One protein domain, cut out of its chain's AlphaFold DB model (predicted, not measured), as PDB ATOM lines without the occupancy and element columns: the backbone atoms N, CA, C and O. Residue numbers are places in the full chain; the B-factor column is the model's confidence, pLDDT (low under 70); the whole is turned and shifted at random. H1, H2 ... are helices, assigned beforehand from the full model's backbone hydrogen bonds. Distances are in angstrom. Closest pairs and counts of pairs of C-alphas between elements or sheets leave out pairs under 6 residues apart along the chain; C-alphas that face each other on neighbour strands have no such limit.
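AT A GLANCE: This is residues 101 to 197 of the 198 residues of an uncharacterized protein of Myxococcales bacterium (UniProt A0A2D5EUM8). A long helical hairpin, H3 and H4 side by side, makes the length of a rod, with the short helix H1 packed on residues 187 to 195 of H4, towards the end where H4 finishes. At the other end, residues 160 to 166 of the link between H3 and H4 stick out. The printed part has 97 residues with four named helices in the order H1, H2, H3, H4 and no named strand, and its class is all helix. It is loose, with a radius of gyration of the C-alphas of 17.0 A, and spans 59 by 21 by 18 A.

HOW THE PARTS SIT: H4, residues 169 to 195, and H3, residues 133 to 156, form a helical hairpin. They touch at a shallow tilt of 20 degrees, opposite ways; their closest C-alphas, Ala 144 and Ala 185, are 4.0 A apart. H1, residues 101 to 110, touches H4 at its residues 187 to 195 alone, at a shallow tilt of 31 degrees, opposite ways; the closest C-alphas, Val 110 and Arg 187, are 5.3 A apart. H2, residues 114 to 117, only just touches H3, at residues 136 to 140 alone, with 3 pairs of C-alphas within 8 A; the closest, Ile 117 and Val 139, are 6.4 A apart. H2 and H4 are apart. In H1 and H3 every O i to N i+4 pair is within hydrogen-bond range, in H4 22 of 23; H2 is too short for such a pair.

IN THESE COORDINATES: H4 measures 40.1 A and ends with C-alpha 195 at (198.782, 227.806, 181.272). H3 measures 34.5 A. H1 measures 14.4 A and begins with C-alpha 101 at (198.739, 229.010, 169.251). H2 measures 5.3 A.

THE WHOLE: The C-alphas farthest apart, Gly 128 and Pro 164, are 59.2 A apart. The links H2 to H3 and H3 to H4 are long; H1 to H2 is tight. The printed part has no cut, and no printed residue is under 70 in pLDDT.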
ATOM      1  N   GLY A 101     199.978 228.263 169.446       97.31
ATOM      2  CA  GLY A 101     198.739 229.010 169.251       97.31
ATOM      3  C   GLY A 101     198.006 229.360 170.544       97.31
ATOM      4  O   GLY A 101     197.565 230.502 170.702       97.31
ATOM      5  N   ASP A 102     197.941 228.426 171.494       97.62
ATOM      6  CA  ASP A 102     197.314 228.648 172.801       97.62
ATOM      7  C   ASP A 102     198.091 229.693 173.601       97.62
ATOM      8  O   ASP A 102     197.506 230.644 174.118       97.62
ATOM      9  N   LEU A 103     199.424 229.583 173.619       97.69
ATOM     10  CA  LEU A 103     200.292 230.542 174.299       97.69
ATOM     11  C   LEU A 103     200.098 231.965 173.762       97.69
ATOM     12  O   LEU A 103     199.900 232.898 174.544       97.69
ATOM     13  N   ARG A 104     200.095 232.134 172.432       97.31
ATOM     14  CA  ARG A 104     199.843 233.435 171.787       97.31
ATOM     15  C   ARG A 104     198.457 233.973 172.131       97.31
ATOM     16  O   ARG A 104     198.330 235.149 172.471       97.31
ATOM     17  N   ARG A 105     197.429 233.121 172.080       97.69
ATOM     18  CA  ARG A 105     196.051 233.491 172.426       97.69
ATOM     19  C   ARG A 105     195.948 233.948 173.879       97.69
ATOM     20  O   ARG A 105     195.378 235.004 174.138       97.69
ATOM     21  N   TYR A 106     196.490 233.187 174.828       97.94
ATOM     22  CA  TYR A 106     196.436 233.546 176.246       97.94
ATOM     23  C   TYR A 106     197.207 234.827 176.537       97.94
ATOM     24  O   TYR A 106     196.680 235.692 177.233       97.94
ATOM     25  N   ALA A 107     198.408 234.980 175.974       97.44
ATOM     26  CA  ALA A 107     199.210 236.188 176.140       97.44
ATOM     27  C   ALA A 107     198.484 237.431 175.610       97.44
ATOM     28  O   ALA A 107     198.459 238.455 176.292       97.44
ATOM     29  N   PHE A 108     197.817 237.320 174.456       97.50
ATOM     30  CA  PHE A 108     196.970 238.384 173.919       97.50
ATOM     31  C   PHE A 108     195.810 238.726 174.865       97.50
ATOM     32  O   PHE A 108     195.650 239.886 175.238       97.50
ATOM     33  N   LEU A 109     195.044 237.722 175.308       97.56
ATOM     34  CA  LEU A 109     193.865 237.926 176.160       97.56
ATOM     35  C   LEU A 109     194.192 238.586 177.503       97.56
ATOM     36  O   LEU A 109     193.395 239.369 178.012       97.56
ATOM     37  N   VAL A 110     195.349 238.271 178.088       96.81
ATOM     38  CA  VAL A 110     195.783 238.857 179.366       96.81
ATOM     39  C   VAL A 110     196.675 240.087 179.184       96.81
ATOM     40  O   VAL A 110     197.065 240.699 180.172       96.81
ATOM     41  N   GLY A 111     197.022 240.464 177.950       96.50
ATOM     42  CA  GLY A 111     197.907 241.595 177.661       96.50
ATOM     43  C   GLY A 111     199.342 241.414 178.173       96.50
ATOM     44  O   GLY A 111     199.948 242.388 178.633       96.50
ATOM     45  N   ALA A 112     199.865 240.184 178.145       96.00
ATOM     46  CA  ALA A 112     201.257 239.867 178.471       96.00
ATOM     47  C   ALA A 112     202.141 239.895 177.212       96.00
ATOM     48  O   ALA A 112     201.753 239.408 176.150       96.00
ATOM     49  N   ASP A 113     203.350 240.449 177.332       94.56
ATOM     50  CA  ASP A 113     204.278 240.576 176.204       94.56
ATOM     51  C   ASP A 113     205.050 239.269 175.962       94.56
ATOM     52  O   ASP A 113     205.976 238.920 176.700       94.56
ATOM     53  N   MET A 114     204.697 238.574 174.880       94.31
ATOM     54  CA  MET A 114     205.342 237.335 174.427       94.31
ATOM     55  C   MET A 114     206.855 237.459 174.232       94.31
ATOM     56  O   MET A 114     207.582 236.501 174.498       94.31
ATOM     57  N   ARG A 115     207.353 238.647 173.863       95.00
ATOM     58  CA  ARG A 115     208.791 238.888 173.649       95.00
ATOM     59  C   ARG A 115     209.607 238.713 174.922       95.00
ATOM     60  O   ARG A 115     210.825 238.582 174.860       95.00
ATOM     61  N   VAL A 116     208.973 238.764 176.094       95.25
ATOM     62  CA  VAL A 116     209.637 238.455 177.364       95.25
ATOM     63  C   VAL A 116     209.831 236.947 177.505       95.25
ATOM     64  O   VAL A 116     210.904 236.522 177.913       95.25
ATOM     65  N   ILE A 117     208.841 236.134 177.126       95.69
ATOM     66  CA  ILE A 117     208.927 234.667 177.204       95.69
ATOM     67  C   ILE A 117     210.010 234.144 176.264       95.69
ATOM     68  O   ILE A 117     210.839 233.340 176.681       95.69
ATOM     69  N   GLU A 118     210.064 234.671 175.042       95.25
ATOM     70  CA  GLU A 118     211.052 234.304 174.016       95.25
ATOM     71  C   GLU A 118     212.511 234.504 174.458       95.25
ATOM     72  O   GLU A 118     213.405 233.822 173.961       95.25
ATOM     73  N   ARG A 119     212.776 235.396 175.425       95.69
ATOM     74  CA  ARG A 119     214.129 235.593 175.983       95.69
ATOM     75  C   ARG A 119     214.573 234.461 176.904       95.69
ATOM     76  O   ARG A 119     215.771 234.301 177.120       95.69
ATOM     77  N   TYR A 120     213.628 233.730 177.488       94.56
ATOM     78  CA  TYR A 120     213.894 232.736 178.530       94.56
ATOM     79  C   TYR A 120     213.540 231.312 178.105       94.56
ATOM     80  O   TYR A 120     214.089 230.360 178.656       94.56
ATOM     81  N   VAL A 121     212.635 231.155 177.140       94.81
ATOM     82  CA  VAL A 121     212.148 229.860 176.669       94.81
ATOM     83  C   VAL A 121     212.299 229.796 175.159       94.81
ATOM     84  O   VAL A 121     211.849 230.684 174.438       94.81
ATOM     85  N   LYS A 122     212.907 228.712 174.671       94.56
ATOM     86  CA  LYS A 122     212.951 228.419 173.239       94.56
ATOM     87  C   LYS A 122     211.550 228.025 172.781       94.56
ATOM     88  O   LYS A 122     211.126 226.893 173.000       94.56
ATOM     89  N   LEU A 123     210.846 228.962 172.159       95.19
ATOM     90  CA  LEU A 123     209.520 228.713 171.610       95.19
ATOM     91  C   LEU A 123     209.616 228.092 170.209       95.19
ATOM     92  O   LEU A 123     210.524 228.435 169.442       95.19
ATOM     93  N   PRO A 124     208.707 227.170 169.860       95.50
ATOM     94  CA  PRO A 124     208.615 226.659 168.503       95.50
ATOM     95  C   PRO A 124     208.117 227.750 167.542       95.50
ATOM     96  O   PRO A 124     207.366 228.650 167.919       95.50
ATOM     97  N   ILE A 125     208.536 227.650 166.280       92.75
ATOM     98  CA  ILE A 125     208.086 228.552 165.207       92.75
ATOM     99  C   ILE A 125     206.684 228.148 164.725       92.75
ATOM    100  O   ILE A 125     205.861 229.011 164.422       92.75
ATOM    101  N   ASP A 126     206.414 226.840 164.679       96.31
ATOM    102  CA  ASP A 126     205.133 226.282 164.250       96.31
ATOM    103  C   ASP A 126     204.022 226.576 165.271       96.31
ATOM    104  O   ASP A 126     204.162 226.337 166.471       96.31
ATOM    105  N   PHE A 127     202.893 227.071 164.763       94.94
ATOM    106  CA  PHE A 127     201.701 227.393 165.536       94.94
ATOM    107  C   PHE A 127     201.070 226.153 166.191       94.94
ATOM    108  O   PHE A 127     200.512 226.252 167.288       94.94
ATOM    109  N   GLY A 128     201.159 224.994 165.529       96.75
ATOM    110  CA  GLY A 128     200.599 223.729 166.005       96.75
ATOM    111  C   GLY A 128     201.495 222.963 166.979       96.75
ATOM    112  O   GLY A 128     201.018 222.032 167.630       96.75
ATOM    113  N   ALA A 129     202.766 223.346 167.105       96.94
ATOM    114  CA  ALA A 129     203.733 222.619 167.914       96.94
ATOM    115  C   ALA A 129     203.492 222.809 169.423       96.94
ATOM    116  O   ALA A 129     203.113 223.908 169.854       96.94
ATOM    117  N   PRO A 130     203.726 221.761 170.238       96.19
ATOM    118  CA  PRO A 130     203.617 221.853 171.688       96.19
ATOM    119  C   PRO A 130     204.676 222.801 172.255       96.19
ATOM    120  O   PRO A 130     205.809 222.866 171.768       96.19
ATOM    121  N   ILE A 131     204.301 223.526 173.304       95.81
ATOM    122  CA  ILE A 131     205.216 224.363 174.081       95.81
ATOM    123  C   ILE A 131     205.644 223.658 175.366       95.81
ATOM    124  O   ILE A 131     204.967 222.773 175.882       95.81
ATOM    125  N   ASP A 132     206.749 224.127 175.935       95.56
ATOM    126  CA  ASP A 132     207.122 223.817 177.310       95.56
ATOM    127  C   ASP A 132     206.234 224.625 178.275       95.56
ATOM    128  O   ASP A 132     206.558 225.759 178.654       95.56
ATOM    129  N   THR A 133     205.072 224.059 178.623       96.19
ATOM    130  CA  THR A 133     204.083 224.683 179.520       96.19
ATOM    131  C   THR A 133     204.716 225.083 180.853       96.19
ATOM    132  O   THR A 133     204.500 226.206 181.321       96.19
ATOM    133  N   ALA A 134     205.534 224.208 181.447       96.19
ATOM    134  CA  ALA A 134     206.189 224.457 182.728       96.19
ATOM    135  C   ALA A 134     207.109 225.684 182.662       96.19
ATOM    136  O   ALA A 134     207.018 226.578 183.509       96.19
ATOM    137  N   ALA A 135     207.969 225.767 181.642       96.19
ATOM    138  CA  ALA A 135     208.885 226.891 181.480       96.19
ATOM    139  C   ALA A 135     208.140 228.206 181.210       96.19
ATOM    140  O   ALA A 135     208.456 229.229 181.822       96.19
ATOM    141  N   CYS A 136     207.107 228.188 180.362       97.06
ATOM    142  CA  CYS A 136     206.303 229.382 180.083       97.06
ATOM    143  C   CYS A 136     205.561 229.874 181.338       97.06
ATOM    144  O   CYS A 136     205.585 231.067 181.654       97.06
ATOM    145  N   ALA A 137     204.958 228.958 182.103       97.25
ATOM    146  CA  ALA A 137     204.280 229.284 183.354       97.25
ATOM    147  C   ALA A 137     205.254 229.829 184.413       97.25
ATOM    148  O   ALA A 137     204.920 230.772 185.138       97.25
ATOM    149  N   LEU A 138     206.476 229.289 184.484       96.88
ATOM    150  CA  LEU A 138     207.533 229.806 185.353       96.88
ATOM    151  C   LEU A 138     207.908 231.246 185.010       96.88
ATOM    152  O   LEU A 138     207.977 232.068 185.924       96.88
ATOM    153  N   VAL A 139     208.106 231.570 183.728       97.31
ATOM    154  CA  VAL A 139     208.369 232.957 183.306       97.31
ATOM    155  C   VAL A 139     207.227 233.863 183.755       97.31
ATOM    156  O   VAL A 139     207.483 234.889 184.385       97.31
ATOM    157  N   GLY A 140     205.975 233.452 183.537       97.69
ATOM    158  CA  GLY A 140     204.812 234.210 183.996       97.69
ATOM    159  C   GLY A 140     204.823 234.464 185.506       97.69
ATOM    160  O   GLY A 140     204.687 235.605 185.944       97.69
ATOM    161  N   ARG A 141     205.093 233.440 186.322       97.81
ATOM    162  CA  ARG A 141     205.200 233.591 187.787       97.81
ATOM    163  C   ARG A 141     206.355 234.499 188.208       97.81
ATOM    164  O   ARG A 141     206.198 235.304 189.128       97.81
ATOM    165  N   VAL A 142     207.512 234.381 187.558       97.19
ATOM    166  CA  VAL A 142     208.690 235.210 187.851       97.19
ATOM    167  C   VAL A 142     208.409 236.673 187.522       97.19
ATOM    168  O   VAL A 142     208.648 237.533 188.370       97.19
ATOM    169  N   MET A 143     207.838 236.957 186.349       98.12
ATOM    170  CA  MET A 143     207.476 238.315 185.936       98.12
ATOM    171  C   MET A 143     206.390 238.907 186.834       98.12
ATOM    172  O   MET A 143     206.525 240.042 187.295       98.12
ATOM    173  N   ALA A 144     205.364 238.122 187.175       98.25
ATOM    174  CA  ALA A 144     204.331 238.535 188.116       98.25
ATOM    175  C   ALA A 144     204.933 238.947 189.467       98.25
ATOM    176  O   ALA A 144     204.642 240.019 189.996       98.25
ATOM    177  N   ASN A 145     205.831 238.123 190.010       98.19
ATOM    178  CA  ASN A 145     206.496 238.411 191.275       98.19
ATOM    179  C   ASN A 145     207.441 239.621 191.187       98.19
ATOM    180  O   ASN A 145     207.495 240.413 192.127       98.19
ATOM    181  N   HIS A 146     208.169 239.777 190.077       97.81
ATOM    182  CA  HIS A 146     209.048 240.922 189.839       97.81
ATOM    183  C   HIS A 146     208.270 242.240 189.900       97.81
ATOM    184  O   HIS A 146     208.608 243.119 190.695       97.81
ATOM    185  N   HIS A 147     207.196 242.351 189.118       98.25
ATOM    186  CA  HIS A 147     206.379 243.560 189.078       98.25
ATOM    187  C   HIS A 147     205.636 243.799 190.394       98.25
ATOM    188  O   HIS A 147     205.623 244.921 190.894       98.25
ATOM    189  N   ARG A 148     205.128 242.743 191.043       98.19
ATOM    190  CA  ARG A 148     204.486 242.857 192.360       98.19
ATOM    191  C   ARG A 148     205.432 243.432 193.416       98.19
ATOM    192  O   ARG A 148     205.041 244.328 194.152       98.19
ATOM    193  N   ARG A 149     206.677 242.946 193.484       97.88
ATOM    194  CA  ARG A 149     207.684 243.458 194.433       97.88
ATOM    195  C   ARG A 149     208.041 244.916 194.161       97.88
ATOM    196  O   ARG A 149     208.271 245.664 195.105       97.88
ATOM    197  N   ARG A 150     208.094 245.319 192.889       97.44
ATOM    198  CA  ARG A 150     208.324 246.718 192.505       97.44
ATOM    199  C   ARG A 150     207.168 247.622 192.922       97.44
ATOM    200  O   ARG A 150     207.428 248.646 193.540       97.44
ATOM    201  N   ALA A 151     205.930 247.217 192.647       97.38
ATOM    202  CA  ALA A 151     204.737 247.948 193.069       97.38
ATOM    203  C   ALA A 151     204.689 248.112 194.595       97.38
ATOM    204  O   ALA A 151     204.549 249.224 195.091       97.38
ATOM    205  N   GLN A 152     204.909 247.019 195.338       96.38
ATOM    206  CA  GLN A 152     204.960 247.039 196.803       96.38
ATOM    207  C   GLN A 152     206.034 247.984 197.338       96.38
ATOM    208  O   GLN A 152     205.765 248.736 198.264       96.38
ATOM    209  N   ARG A 153     207.237 247.967 196.753       96.06
ATOM    210  CA  ARG A 153     208.310 248.879 197.158       96.06
ATOM    211  C   ARG A 153     207.907 250.339 196.960       96.06
ATOM    212  O   ARG A 153     208.059 251.118 197.886       96.06
ATOM    213  N   LEU A 154     207.359 250.679 195.794       93.81
ATOM    214  CA  LEU A 154     206.928 252.046 195.501       93.81
ATOM    215  C   LEU A 154     205.815 252.511 196.444       93.81
ATOM    216  O   LEU A 154     205.860 253.643 196.901       93.81
ATOM    217  N   TRP A 155     204.848 251.650 196.772       93.69
ATOM    218  CA  TRP A 155     203.797 251.993 197.734       93.69
ATOM    219  C   TRP A 155     204.325 252.218 199.151       93.69
ATOM    220  O   TRP A 155     203.816 253.096 199.834       93.69
ATOM    221  N   LEU A 156     205.342 251.468 199.581       92.94
ATOM    222  CA  LEU A 156     205.979 251.668 200.888       92.94
ATOM    223  C   LEU A 156     206.795 252.967 200.973       92.94
ATOM    224  O   LEU A 156     207.095 253.416 202.073       92.94
ATOM    225  N   GLU A 157     207.181 253.542 199.833       90.19
ATOM    226  CA  GLU A 157     207.893 254.824 199.758       90.19
ATOM    227  C   GLU A 157     206.939 256.029 199.695       90.19
ATOM    228  O   GLU A 157     207.389 257.168 199.810       90.19
ATOM    229  N   LEU A 158     205.633 255.807 199.495       88.50
ATOM    230  CA  LEU A 158     204.645 256.883 199.531       88.50
ATOM    231  C   LEU A 158     204.391 257.314 200.983       88.50
ATOM    232  O   LEU A 158     204.363 256.459 201.869       88.50
ATOM    233  N   PRO A 159     204.167 258.617 201.234       85.75
ATOM    234  CA  PRO A 159     203.746 259.064 202.553       85.75
ATOM    235  C   PRO A 159     202.402 258.431 202.915       85.75
ATOM    236  O   PRO A 159     201.574 258.157 202.037       85.75
ATOM    237  N   ASP A 160     202.195 258.236 204.215       82.06
ATOM    238  CA  ASP A 160     200.924 257.760 204.746       82.06
ATOM    239  C   ASP A 160     199.794 258.704 204.284       82.06
ATOM    240  O   ASP A 160     199.906 259.917 204.497       82.06
ATOM    241  N   PRO A 161     198.735 258.199 203.621       76.75
ATOM    242  CA  PRO A 161     197.598 259.023 203.220       76.75
ATOM    243  C   PRO A 161     196.925 259.749 204.394       76.75
ATOM    244  O   PRO A 161     196.374 260.825 204.167       76.75
ATOM    245  N   ASP A 162     197.016 259.207 205.614       78.06
ATOM    246  CA  ASP A 162     196.470 259.804 206.842       78.06
ATOM    247  C   ASP A 162     197.541 260.552 207.666       78.06
ATOM    248  O   ASP A 162     197.283 261.041 208.771       78.06
ATOM    249  N   GLY A 163     198.766 260.641 207.142       78.56
ATOM    250  CA  GLY A 163     199.897 261.281 207.800       78.56
ATOM    251  C   GLY A 163     199.888 262.814 207.700       78.56
ATOM    252  O   GLY A 163     199.221 263.403 206.850       78.56
ATOM    253  N   PRO A 164     200.694 263.500 208.532       75.31
ATOM    254  CA  PRO A 164     200.819 264.959 208.495       75.31
ATOM    255  C   PRO A 164     201.573 265.476 207.254       75.31
ATOM    256  O   PRO A 164     201.607 266.684 207.010       75.31
ATOM    257  N   GLU A 165     202.214 264.595 206.479       78.00
ATOM    258  CA  GLU A 165     203.001 264.968 205.305       78.00
ATOM    259  C   GLU A 165     202.126 265.178 204.064       78.00
ATOM    260  O   GLU A 165     201.469 264.268 203.563       78.00
ATOM    261  N   ALA A 166     202.176 266.384 203.496       75.56
ATOM    262  CA  ALA A 166     201.459 266.689 202.263       75.56
ATOM    263  C   ALA A 166     202.019 265.902 201.062       75.56
ATOM    264  O   ALA A 166     203.229 265.887 200.802       75.56
ATOM    265  N   GLN A 167     201.127 265.309 200.260       78.56
ATOM    266  CA  GLN A 167     201.516 264.640 199.020       78.56
ATOM    267  C   GLN A 167     202.142 265.622 198.024       78.56
ATOM    268  O   GLN A 167     201.529 266.603 197.600       78.56
ATOM    269  N   ARG A 168     203.368 265.319 197.596       86.69
ATOM    270  CA  ARG A 168     204.100 266.078 196.581       86.69
ATOM    271  C   ARG A 168     203.761 265.566 195.173       86.69
ATOM    272  O   ARG A 168     203.398 264.399 195.021       86.69
ATOM    273  N   PRO A 169     203.951 266.372 194.112       85.56
ATOM    274  CA  PRO A 169     203.670 265.950 192.735       85.56
ATOM    275  C   PRO A 169     204.373 264.653 192.307       85.56
ATOM    276  O   PRO A 169     203.779 263.833 191.613       85.56
ATOM    277  N   HIS A 170     205.608 264.414 192.761       89.69
ATOM    278  CA  HIS A 170     206.333 263.182 192.438       89.69
ATOM    279  C   HIS A 170     205.732 261.929 193.100       89.69
ATOM    280  O   HIS A 170     205.855 260.842 192.541       89.69
ATOM    281  N   HIS A 171     205.015 262.063 194.226       91.06
ATOM    282  CA  HIS A 171     204.288 260.949 194.844       91.06
ATOM    283  C   HIS A 171     203.143 260.460 193.946       91.06
ATOM    284  O   HIS A 171     202.895 259.261 193.874       91.06
ATOM    285  N   ARG A 172     202.488 261.362 193.195       89.19
ATOM    286  CA  ARG A 172     201.456 260.974 192.214       89.19
ATOM    287  C   ARG A 172     202.048 260.104 191.109       89.19
ATOM    288  O   ARG A 172     201.533 259.024 190.842       89.19
ATOM    289  N   TYR A 173     203.185 260.521 190.556       91.88
ATOM    290  CA  TYR A 173     203.911 259.733 189.559       91.88
ATOM    291  C   TYR A 173     204.348 258.361 190.107       91.88
ATOM    292  O   TYR A 173     204.216 257.343 189.428       91.88
ATOM    293  N   MET A 174     204.834 258.303 191.352       93.38
ATOM    294  CA  MET A 174     205.186 257.037 192.006       93.38
ATOM    295  C   MET A 174     203.972 256.123 192.198       93.38
ATOM    296  O   MET A 174     204.073 254.926 191.929       93.38
ATOM    297  N   ALA A 175     202.824 256.670 192.603       93.12
ATOM    298  CA  ALA A 175     201.584 255.917 192.762       93.12
ATOM    299  C   ALA A 175     201.074 255.358 191.423       93.12
ATOM    300  O   ALA A 175     200.749 254.173 191.336       93.12
ATOM    301  N   GLU A 176     201.082 256.165 190.357       95.19
ATOM    302  CA  GLU A 176     200.748 255.724 188.995       95.19
ATOM    303  C   GLU A 176     201.689 254.611 188.522       95.19
ATOM    304  O   GLU A 176     201.252 253.593 187.976       95.19
ATOM    305  N   ARG A 177     202.993 254.760 188.781       96.50
ATOM    306  CA  ARG A 177     203.992 253.742 188.448       96.50
ATOM    307  C   ARG A 177     203.765 252.444 189.221       96.50
ATOM    308  O   ARG A 177     203.874 251.367 188.632       96.50
ATOM    309  N   ALA A 178     203.451 252.536 190.510       96.62
ATOM    310  CA  ALA A 178     203.148 251.386 191.348       96.62
ATOM    311  C   ALA A 178     201.896 250.654 190.851       96.62
ATOM    312  O   ALA A 178     201.917 249.430 190.720       96.62
ATOM    313  N   GLN A 179     200.849 251.398 190.483       97.75
ATOM    314  CA  GLN A 179     199.634 250.836 189.898       97.75
ATOM    315  C   GLN A 179     199.919 250.134 188.566       97.75
ATOM    316  O   GLN A 179     199.469 249.009 188.349       97.75
ATOM    317  N   HIS A 180     200.728 250.744 187.699       97.81
ATOM    318  CA  HIS A 180     201.145 250.128 186.442       97.81
ATOM    319  C   HIS A 180     201.911 248.811 186.663       97.81
ATOM    320  O   HIS A 180     201.618 247.806 186.014       97.81
ATOM    321  N   ASP A 181     202.868 248.778 187.598       98.12
ATOM    322  CA  ASP A 181     203.578 247.542 187.950       98.12
ATOM    323  C   ASP A 181     202.613 246.505 188.579       98.12
ATOM    324  O   ASP A 181     202.688 245.318 188.260       98.12
ATOM    325  N   ALA A 182     201.636 246.915 189.391       98.25
ATOM    326  CA  ALA A 182     200.613 246.008 189.916       98.25
ATOM    327  C   ALA A 182     199.740 245.399 188.800       98.25
ATOM    328  O   ALA A 182     199.451 244.199 188.821       98.25
ATOM    329  N   ASP A 183     199.373 246.183 187.787       98.12
ATOM    330  CA  ASP A 183     198.629 245.706 186.619       98.12
ATOM    331  C   ASP A 183     199.433 244.683 185.821       98.12
ATOM    332  O   ASP A 183     198.925 243.601 185.521       98.12
ATOM    333  N   LEU A 184     200.703 244.977 185.533       98.06
ATOM    334  CA  LEU A 184     201.600 244.028 184.872       98.06
ATOM    335  C   LEU A 184     201.727 242.731 185.674       98.06
ATOM    336  O   LEU A 184     201.665 241.643 185.099       98.06
ATOM    337  N   ALA A 185     201.846 242.826 187.000       98.38
ATOM    338  CA  ALA A 185     201.897 241.656 187.864       98.38
ATOM    339  C   ALA A 185     200.644 240.777 187.726       98.38
ATOM    340  O   ALA A 185     200.763 239.557 187.590       98.38
ATOM    341  N   ARG A 186     199.451 241.392 187.702       98.38
ATOM    342  CA  ARG A 186     198.171 240.687 187.512       98.38
ATOM    343  C   ARG A 186     198.093 239.987 186.157       98.38
ATOM    344  O   ARG A 186     197.707 238.823 186.106       98.38
ATOM    345  N   ARG A 187     198.507 240.652 185.075       98.25
ATOM    346  CA  ARG A 187     198.508 240.081 183.714       98.25
ATOM    347  C   ARG A 187     199.402 238.848 183.607       98.25
ATOM    348  O   ARG A 187     198.980 237.808 183.108       98.25
ATOM    349  N   TRP A 188     200.619 238.937 184.138       98.38
ATOM    350  CA  TRP A 188     201.560 237.817 184.156       98.38
ATOM    351  C   TRP A 188     201.090 236.656 185.043       98.38
ATOM    352  O   TRP A 188     201.257 235.493 184.672       98.38
ATOM    353  N   ALA A 189     200.454 236.953 186.181       98.06
ATOM    354  CA  ALA A 189     199.848 235.934 187.035       98.06
ATOM    355  C   ALA A 189     198.677 235.231 186.331       98.06
ATOM    356  O   ALA A 189     198.568 234.005 186.395       98.06
ATOM    357  N   ALA A 190     197.841 235.983 185.609       98.12
ATOM    358  CA  ALA A 190     196.744 235.435 184.820       98.12
ATOM    359  C   ALA A 190     197.255 234.523 183.694       98.12
ATOM    360  O   ALA A 190     196.716 233.434 183.514       98.12
ATOM    361  N   LEU A 191     198.329 234.908 182.990       98.19
ATOM    362  CA  LEU A 191     198.954 234.047 181.981       98.19
ATOM    363  C   LEU A 191     199.406 232.710 182.579       98.19
ATOM    364  O   LEU A 191     199.086 231.650 182.046       98.19
ATOM    365  N   ALA A 192     200.139 232.760 183.696       97.69
ATOM    366  CA  ALA A 192     200.618 231.556 184.361       97.69
ATOM    367  C   ALA A 192     199.456 230.667 184.827       97.69
ATOM    368  O   ALA A 192     199.526 229.453 184.679       97.69
ATOM    369  N   SER A 193     198.382 231.261 185.348       97.12
ATOM    370  CA  SER A 193     197.206 230.516 185.818       97.12
ATOM    371  C   SER A 193     196.498 229.808 184.655       97.12
ATOM    372  O   SER A 193     196.276 228.602 184.726       97.12
ATOM    373  N   ARG A 194     196.303 230.505 183.522       96.88
ATOM    374  CA  ARG A 194     195.746 229.930 182.283       96.88
ATOM    375  C   ARG A 194     196.564 228.755 181.752       96.88
ATOM    376  O   ARG A 194     195.990 227.726 181.413       96.88
ATOM    377  N   LEU A 195     197.891 228.887 181.709       96.69
ATOM    378  CA  LEU A 195     198.782 227.806 181.272       96.69
ATOM    379  C   LEU A 195     198.710 226.586 182.198       96.69
ATOM    380  O   LEU A 195     198.826 225.454 181.741       96.69
ATOM    381  N   LEU A 196     198.481 226.808 183.490       95.69
ATOM    382  CA  LEU A 196     198.407 225.754 184.498       95.69
ATOM    383  C   LEU A 196     196.994 225.201 184.729       95.69
ATOM    384  O   LEU A 196     196.835 224.369 185.621       95.69
ATOM    385  N   GLY A 197     195.988 225.668 183.980       90.44
ATOM    386  CA  GLY A 197     194.601 225.216 184.118       90.44
ATOM    387  C   GLY A 197     193.934 225.610 185.442       90.44
ATOM    388  O   GLY A 197     193.087 224.867 185.926       90.44
TER     389      GLY A 197